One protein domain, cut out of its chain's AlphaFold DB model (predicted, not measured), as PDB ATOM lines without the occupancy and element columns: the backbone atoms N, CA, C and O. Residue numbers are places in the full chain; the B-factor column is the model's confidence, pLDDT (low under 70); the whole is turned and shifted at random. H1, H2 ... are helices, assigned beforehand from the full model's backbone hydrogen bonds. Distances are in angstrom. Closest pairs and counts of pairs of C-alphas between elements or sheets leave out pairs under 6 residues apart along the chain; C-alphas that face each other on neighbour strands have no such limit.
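AT A GLANCE: This is residues 335 to 397 of the 474 residues of the protein "Predicted protein" of Phaeodactylum tricornutum (strain CCAP 1055/1) (UniProt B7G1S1). Five short helices make an elongated body, with H1 and H2 set steeply to each other toward one end and H3, H4 and H5 in a loose group toward the other. Unnamed residues 335 to 343 run along one side of the helices, and residues 383 to 397 loop across another. The 63 printed residues are all helix by class, in order H1 to H5, with 30 in named helices, under half; the whole is compact, radius of gyration of the C-alphas 10.4 A, spanning 30 by 19 by 17 A.

HOW THE PARTS SIT: H1, residues 344 to 349, touches H2, residues 353 to 361, at a steep tilt of 55 degrees, opposite ways; their closest C-alphas, Cys 348 and Cys 355, are 5.0 A apart. H3, residues 363 to 366, meets H2 only through their link. H3 and H4, residues 371 to 375, touch only at the corner, closest C-alphas Cys 365 and Tyr 373, 4.8 A. H5, residues 377 to 382, is close to H3 but not clearly touching, closest C-alphas Cys 365 and Cys 380, 5.3 A. Every O i to N i+4 pair is within hydrogen-bond range in H1, H2, H4 and H5; H3 is too short for one.

IN THESE COORDINATES: H1 begins at C-alpha 344 (350.223, 244.790, 262.005); H2 is 13.0 A long; H5, 8.9 A, ends at C-alpha 382 (351.687, 238.984, 268.321).

THE WHOLE: The farthest C-alphas, Trp 350 and Ser 371, are 30.6 A apart. The printed part has no cut, the links between helices are tight, and no printed residue is under pLDDT 70.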
ATOM      1  N   PHE A 335     367.911 235.409 272.111       80.69
ATOM      2  CA  PHE A 335     367.395 235.972 270.872       80.69
ATOM      3  C   PHE A 335     366.148 236.810 271.161       80.69
ATOM      4  O   PHE A 335     365.163 236.275 271.668       80.69
ATOM      5  N   ILE A 336     366.211 238.096 270.821       86.81
ATOM      6  CA  ILE A 336     365.126 239.060 270.994       86.81
ATOM      7  C   ILE A 336     364.203 238.987 269.778       86.81
ATOM      8  O   ILE A 336     364.636 239.249 268.656       86.81
ATOM      9  N   VAL A 337     362.935 238.647 270.010       90.75
ATOM     10  CA  VAL A 337     361.864 238.837 269.028       90.75
ATOM     11  C   VAL A 337     361.091 240.074 269.452       90.75
ATOM     12  O   VAL A 337     360.373 240.046 270.452       90.75
ATOM     13  N   GLU A 338     361.256 241.167 268.707       92.69
ATOM     14  CA  GLU A 338     360.438 242.361 268.924       92.69
ATOM     15  C   GLU A 338     358.963 241.994 268.782       92.69
ATOM     16  O   GLU A 338     358.614 241.160 267.960       92.69
ATOM     17  N   THR A 339     358.091 242.575 269.599       92.44
ATOM     18  CA  THR A 339     356.650 242.382 269.436       92.44
ATOM     19  C   THR A 339     356.165 243.077 268.177       92.44
ATOM     20  O   THR A 339     356.648 244.160 267.836       92.44
ATOM     21  N   ALA A 340     355.163 242.494 267.525       91.69
ATOM     22  CA  ALA A 340     354.504 243.117 266.395       91.69
ATOM     23  C   ALA A 340     353.993 244.526 266.752       91.69
ATOM     24  O   ALA A 340     353.502 244.741 267.865       91.69
ATOM     25  N   PRO A 341     354.071 245.486 265.815       90.38
ATOM     26  CA  PRO A 341     353.457 246.788 265.993       90.38
ATOM     27  C   PRO A 341     351.934 246.652 266.075       90.38
ATOM     28  O   PRO A 341     351.335 245.726 265.522       90.38
ATOM     29  N   ASP A 342     351.304 247.608 266.756       83.50
ATOM     30  CA  ASP A 342     349.882 247.540 267.085       83.50
ATOM     31  C   ASP A 342     348.943 247.484 265.876       83.50
ATOM     32  O   ASP A 342     347.808 247.032 266.030       83.50
ATOM     33  N   ASP A 343     349.407 247.936 264.712       85.75
ATOM     34  CA  ASP A 343     348.683 248.018 263.447       85.75
ATOM     35  C   ASP A 343     349.051 246.908 262.450       85.75
ATOM     36  O   ASP A 343     348.625 246.959 261.290       85.75
ATOM     37  N   LEU A 344     349.820 245.896 262.875       89.19
ATOM     38  CA  LEU A 344     350.223 244.790 262.005       89.19
ATOM     39  C   LEU A 344     349.012 244.038 261.437       89.19
ATOM     40  O   LEU A 344     349.018 243.624 260.280       89.19
ATOM     41  N   ASP A 345     347.951 243.892 262.225       85.00
ATOM     42  CA  ASP A 345     346.682 243.300 261.806       85.00
ATOM     43  C   ASP A 345     346.068 244.036 260.607       85.00
ATOM     44  O   ASP A 345     345.720 243.407 259.604       85.00
ATOM     45  N   LYS A 346     346.010 245.369 260.669       86.00
ATOM     46  CA  LYS A 346     345.508 246.233 259.598       86.00
ATOM     47  C   LYS A 346     346.442 246.193 258.401       86.00
ATOM     48  O   LYS A 346     345.974 246.015 257.276       86.00
ATOM     49  N   ALA A 347     347.747 246.318 258.627       90.88
ATOM     50  CA  ALA A 347     348.731 246.260 257.558       90.88
ATOM     51  C   ALA A 347     348.638 244.937 256.788       90.88
ATOM     52  O   ALA A 347     348.624 244.946 255.558       90.88
ATOM     53  N   CYS A 348     348.502 243.810 257.491       89.00
ATOM     54  CA  CYS A 348     348.389 242.496 256.868       89.00
ATOM     55  C   CYS A 348     347.022 242.245 256.236       89.00
ATOM     56  O   CYS A 348     346.956 241.650 255.163       89.00
ATOM     57  N   PHE A 349     345.935 242.746 256.829       86.75
ATOM     58  CA  PHE A 349     344.604 242.681 256.224       86.75
ATOM     59  C   PHE A 349     344.546 243.397 254.866       86.75
ATOM     60  O   PHE A 349     343.904 242.914 253.935       86.75
ATOM     61  N   TRP A 350     345.239 244.530 254.737       89.94
ATOM     62  CA  TRP A 350     345.317 245.302 253.496       89.94
ATOM     63  C   TRP A 350     346.511 244.925 252.601       89.94
ATOM     64  O   TRP A 350     346.740 245.606 251.602       89.94
ATOM     65  N   GLU A 351     347.257 243.866 252.945       92.56
ATOM     66  CA  GLU A 351     348.462 243.407 252.233       92.56
ATOM     67  C   GLU A 351     349.477 244.543 251.967       92.56
ATOM     68  O   GLU A 351     350.069 244.647 250.889       92.56
ATOM     69  N   LEU A 352     349.662 245.439 252.942       94.31
ATOM     70  CA  LEU A 352     350.583 246.568 252.821       94.31
ATOM     71  C   LEU A 352     352.052 246.100 252.857       94.31
ATOM     72  O   LEU A 352     352.360 245.117 253.537       94.31
ATOM     73  N   PRO A 353     352.989 246.798 252.182       94.50
ATOM     74  CA  PRO A 353     354.418 246.469 252.218       94.50
ATOM     75  C   PRO A 353     354.995 246.337 253.634       94.50
ATOM     76  O   PRO A 353     355.826 245.466 253.881       94.50
ATOM     77  N   GLU A 354     354.515 247.162 254.562       94.38
ATOM     78  CA  GLU A 354     354.912 247.177 255.967       94.38
ATOM     79  C   GLU A 354     354.601 245.846 256.667       94.38
ATOM     80  O   GLU A 354     355.381 245.408 257.512       94.38
ATOM     81  N   CYS A 355     353.514 245.162 256.284       94.75
ATOM     82  CA  CYS A 355     353.217 243.825 256.797       94.75
ATOM     83  C   CYS A 355     354.313 242.836 256.392       94.75
ATOM     84  O   CYS A 355     354.846 242.144 257.249       94.75
ATOM     85  N   PHE A 356     354.709 242.796 255.115       94.31
ATOM     86  CA  PHE A 356     355.734 241.858 254.645       94.31
ATOM     87  C   PHE A 356     357.078 242.076 255.344       94.31
ATOM     88  O   PHE A 356     357.666 241.109 255.817       94.31
ATOM     89  N   GLU A 357     357.530 243.330 255.460       94.94
ATOM     90  CA  GLU A 357     358.789 243.658 256.143       94.94
ATOM     91  C   GLU A 357     358.738 243.275 257.629       94.94
ATOM     92  O   GLU A 357     359.697 242.742 258.187       94.94
ATOM     93  N   THR A 358     357.603 243.526 258.279       93.94
ATOM     94  CA  THR A 358     357.424 243.219 259.700       93.94
ATOM     95  C   THR A 358     357.338 241.713 259.941       93.94
ATOM     96  O   THR A 358     357.979 241.202 260.854       93.94
ATOM     97  N   CYS A 359     356.619 240.981 259.091       94.62
ATOM     98  CA  CYS A 359     356.518 239.526 259.156       94.62
ATOM     99  C   CYS A 359     357.838 238.822 258.812       94.62
ATOM    100  O   CYS A 359     358.127 237.769 259.370       94.62
ATOM    101  N   GLU A 360     358.659 239.388 257.923       94.12
ATOM    102  CA  GLU A 360     359.997 238.865 257.610       94.12
ATOM    103  C   GLU A 360     360.913 238.883 258.846       94.12
ATOM    104  O   GLU A 360     361.615 237.910 259.122       94.12
ATOM    105  N   LYS A 361     360.842 239.942 259.666       92.81
ATOM    106  CA  LYS A 361     361.616 240.050 260.921       92.81
ATOM    107  C   LYS A 361     361.265 238.957 261.938       92.81
ATOM    108  O   LYS A 361     362.105 238.605 262.762       92.81
ATOM    109  N   ALA A 362     360.060 238.393 261.850       93.69
ATOM    110  CA  ALA A 362     359.567 237.335 262.726       93.69
ATOM    111  C   ALA A 362     359.564 235.942 262.073       93.69
ATOM    112  O   ALA A 362     358.883 235.043 262.561       93.69
ATOM    113  N   GLU A 363     360.332 235.708 261.000       92.81
ATOM    114  CA  GLU A 363     360.374 234.402 260.313       92.81
ATOM    115  C   GLU A 363     360.663 233.215 261.230       92.81
ATOM    116  O   GLU A 363     360.117 232.127 261.025       92.81
ATOM    117  N   CYS A 364     361.446 233.417 262.290       92.88
ATOM    118  CA  CYS A 364     361.724 232.353 263.243       92.88
ATOM    119  C   CYS A 364     360.482 231.903 264.036       92.88
ATOM    120  O   CYS A 364     360.402 230.732 264.400       92.88
ATOM    121  N   CYS A 365     359.464 232.756 264.189       93.88
ATOM    122  CA  CYS A 365     358.175 232.387 264.782       93.88
ATOM    123  C   CYS A 365     357.346 231.436 263.906       93.88
ATOM    124  O   CYS A 365     356.407 230.817 264.394       93.88
ATOM    125  N   GLY A 366     357.677 231.296 262.617       90.25
ATOM    126  CA  GLY A 366     357.034 230.329 261.725       90.25
ATOM    127  C   GLY A 366     357.545 228.895 261.889       90.25
ATOM    128  O   GLY A 366     356.968 227.979 261.307       90.25
ATOM    129  N   ASN A 367     358.631 228.690 262.645       90.81
ATOM    130  CA  ASN A 367     359.184 227.369 262.911       90.81
ATOM    131  C   ASN A 367     359.003 227.003 264.393       90.81
ATOM    132  O   ASN A 367     359.796 227.459 265.224       90.81
ATOM    133  N   PRO A 368     358.028 226.145 264.725       88.62
ATOM    134  CA  PRO A 368     357.762 225.767 266.107       88.62
ATOM    135  C   PRO A 368     358.825 224.831 266.710       88.62
ATOM    136  O   PRO A 368     358.861 224.650 267.918       88.62
ATOM    137  N   ASP A 369     359.731 224.274 265.897       87.88
ATOM    138  CA  ASP A 369     360.915 223.551 266.385       87.88
ATOM    139  C   ASP A 369     362.090 224.497 266.712       87.88
ATOM    140  O   ASP A 369     363.160 224.055 267.139       87.88
ATOM    141  N   SER A 370     361.944 225.803 266.463       89.56
ATOM    142  CA  SER A 370     363.008 226.769 266.723       89.56
ATOM    143  C   SER A 370     363.039 227.200 268.189       89.56
ATOM    144  O   SER A 370     362.010 227.441 268.819       89.56
ATOM    145  N   SER A 371     364.247 227.400 268.721       88.19
ATOM    146  CA  SER A 371     364.424 228.019 270.040       88.19
ATOM    147  C   SER A 371     363.865 229.443 270.096       88.19
ATOM    148  O   SER A 371     363.447 229.885 271.160       88.19
ATOM    149  N   CYS A 372     363.817 230.148 268.957       91.12
ATOM    150  CA  CYS A 372     363.161 231.449 268.853       91.12
ATOM    151  C   CYS A 372     361.678 231.349 269.235       91.12
ATOM    152  O   CYS A 372     361.260 232.079 270.129       91.12
ATOM    153  N   TYR A 373     360.922 230.437 268.613       91.44
ATOM    154  CA  TYR A 373     359.496 230.257 268.891       91.44
ATOM    155  C   TYR A 373     359.246 229.843 270.345       91.44
ATOM    156  O   TYR A 373     358.426 230.452 271.023       91.44
ATOM    157  N   ASN A 374     360.006 228.868 270.852       88.25
ATOM    158  CA  ASN A 374     359.810 228.345 272.208       88.25
ATOM    159  C   ASN A 374     360.106 229.394 273.290       88.25
ATOM    160  O   ASN A 374     359.353 229.534 274.251       88.25
ATOM    161  N   ASN A 375     361.181 230.169 273.126       87.44
ATOM    162  CA  ASN A 375     361.613 231.127 274.146       87.44
ATOM    163  C   ASN A 375     360.867 232.467 274.075       87.44
ATOM    164  O   ASN A 375     360.814 233.182 275.079       87.44
ATOM    165  N   ASN A 376     360.291 232.790 272.912       91.62
ATOM    166  CA  ASN A 376     359.594 234.048 272.635       91.62
ATOM    167  C   ASN A 376     358.142 233.811 272.204       91.62
ATOM    168  O   ASN A 376     357.620 234.536 271.360       91.62
ATOM    169  N   PHE A 377     357.493 232.776 272.740       92.38
ATOM    170  CA  PHE A 377     356.160 232.379 272.292       92.38
ATOM    171  C   PHE A 377     355.144 233.529 272.339       92.38
ATOM    172  O   PHE A 377     354.403 233.706 271.378       92.38
ATOM    173  N   LEU A 378     355.145 234.358 273.393       92.69
ATOM    174  CA  LEU A 378     354.195 235.476 273.511       92.69
ATOM    175  C   LEU A 378     354.477 236.551 272.468       92.69
ATOM    176  O   LEU A 378     353.552 236.977 271.780       92.69
ATOM    177  N   SER A 379     355.745 236.923 272.263       93.00
ATOM    178  CA  SER A 379     356.114 237.800 271.148       93.00
ATOM    179  C   SER A 379     355.698 237.195 269.807       93.00
ATOM    180  O   SER A 379     355.107 237.886 268.985       93.00
ATOM    181  N   CYS A 380     355.908 235.897 269.586       94.00
ATOM    182  CA  CYS A 380     355.513 235.220 268.352       94.00
ATOM    183  C   CYS A 380     353.996 235.203 268.126       94.00
ATOM    184  O   CYS A 380     353.551 235.351 266.987       94.00
ATOM    185  N   LEU A 381     353.192 235.093 269.185       91.88
ATOM    186  CA  LEU A 381     351.736 235.192 269.097       91.88
ATOM    187  C   LEU A 381     351.267 236.564 268.589       91.88
ATOM    188  O   LEU A 381     350.272 236.632 267.865       91.88
ATOM    189  N   THR A 382     352.007 237.646 268.867       91.44
ATOM    190  CA  THR A 382     351.687 238.984 268.321       91.44
ATOM    191  C   THR A 382     351.760 239.033 266.786       91.44
ATOM    192  O   THR A 382     351.085 239.849 266.162       91.44
ATOM    193  N   TYR A 383     352.486 238.099 266.157       92.56
ATOM    194  CA  TYR A 383     352.593 237.952 264.701       92.56
ATOM    195  C   TYR A 383     351.545 237.013 264.085       92.56
ATOM    196  O   TYR A 383     351.636 236.692 262.902       92.56
ATOM    197  N   ALA A 384     350.499 236.608 264.814       90.00
ATOM    198  CA  ALA A 384     349.370 235.863 264.240       90.00
ATOM    199  C   ALA A 384     348.733 236.509 262.975       90.00
ATOM    200  O   ALA A 384     348.192 235.790 262.120       90.00
ATOM    201  N   PRO A 385     348.769 237.844 262.769       89.50
ATOM    202  CA  PRO A 385     348.380 238.445 261.493       89.50
ATOM    203  C   PRO A 385     349.205 237.999 260.278       89.50
ATOM    204  O   PRO A 385     348.658 237.948 259.176       89.50
ATOM    205  N   CYS A 386     350.472 237.629 260.475       91.25
ATOM    206  CA  CYS A 386     351.396 237.233 259.411       91.25
ATOM    207  C   CYS A 386     351.088 235.880 258.776       91.25
ATOM    208  O   CYS A 386     351.672 235.541 257.746       91.25
ATOM    209  N   THR A 387     350.170 235.102 259.352       85.62
ATOM    210  CA  THR A 387     349.800 233.788 258.828       85.62
ATOM    211  C   THR A 387     349.369 233.891 257.363       85.62
ATOM    212  O   THR A 387     348.362 234.521 257.040       85.62
ATOM    213  N   ASN A 388     350.124 233.214 256.489       80.50
ATOM    214  CA  ASN A 388     349.995 233.192 255.023       80.50
ATOM    215  C   ASN A 388     350.550 234.413 254.260       80.50
ATOM    216  O   ASN A 388     350.350 234.485 253.048       80.50
ATOM    217  N   VAL A 389     351.253 235.339 254.918       83.62
ATOM    218  CA  VAL A 389     351.896 236.489 254.254       83.62
ATOM    219  C   VAL A 389     353.310 236.133 253.790       83.62
ATOM    220  O   VAL A 389     353.633 236.292 252.612       83.62
ATOM    221  N   THR A 390     354.153 235.630 254.696       82.38
ATOM    222  CA  THR A 390     355.520 235.174 254.381       82.38
ATOM    223  C   THR A 390     355.679 233.684 254.704       82.38
ATOM    224  O   THR A 390     354.694 232.958 254.848       82.38
ATOM    225  N   LEU A 391     356.922 233.196 254.811       79.00
ATOM    226  CA  LEU A 391     357.197 231.878 255.392       79.00
ATOM    227  C   LEU A 391     356.761 231.791 256.867       79.00
ATOM    228  O   LEU A 391     356.666 230.689 257.406       79.00
ATOM    229  N   THR A 392     356.449 232.929 257.504       75.50
ATOM    230  CA  THR A 392     355.782 232.963 258.807       75.50
ATOM    231  C   THR A 392     354.392 232.347 258.721       75.50
ATOM    232  O   THR A 392     353.417 232.933 258.252       75.50
ATOM    233  N   LYS A 393     354.293 231.124 259.227       81.88
ATOM    234  CA  LYS A 393     353.021 230.477 259.496       81.88
ATOM    235  C   LYS A 393     352.938 230.220 260.992       81.88
ATOM    236  O   LYS A 393     353.311 229.152 261.463       81.88
ATOM    237  N   VAL A 394     352.492 231.235 261.730       82.44
ATOM    238  CA  VAL A 394     352.211 231.095 263.160       82.44
ATOM    239  C   VAL A 394     350.854 230.409 263.280       82.44
ATOM    240  O   VAL A 394     349.802 231.043 263.215       82.44
ATOM    241  N   GLU A 395     350.881 229.082 263.349       80.38
ATOM    242  CA  GLU A 395     349.720 228.278 263.719       80.38
ATOM    243  C   GLU A 395     349.859 227.900 265.186       80.38
ATOM    244  O   GLU A 395     350.868 227.329 265.590       80.38
ATOM    245  N   VAL A 396     348.845 228.248 265.972       81.44
ATOM    246  CA  VAL A 396     348.729 227.838 267.368       81.44
ATOM    247  C   VAL A 396     347.716 226.702 267.388       81.44
ATOM    248  O   VAL A 396     346.543 226.943 267.094       81.44
ATOM    249  N   PRO A 397     348.144 225.458 267.645       84.88
ATOM    250  CA  PRO A 397     347.221 224.356 267.847       84.88
ATOM    251  C   PRO A 397     346.241 224.664 268.993       84.88
ATOM    252  O   PRO A 397     346.604 225.393 269.920       84.88
TER     253      PRO A 397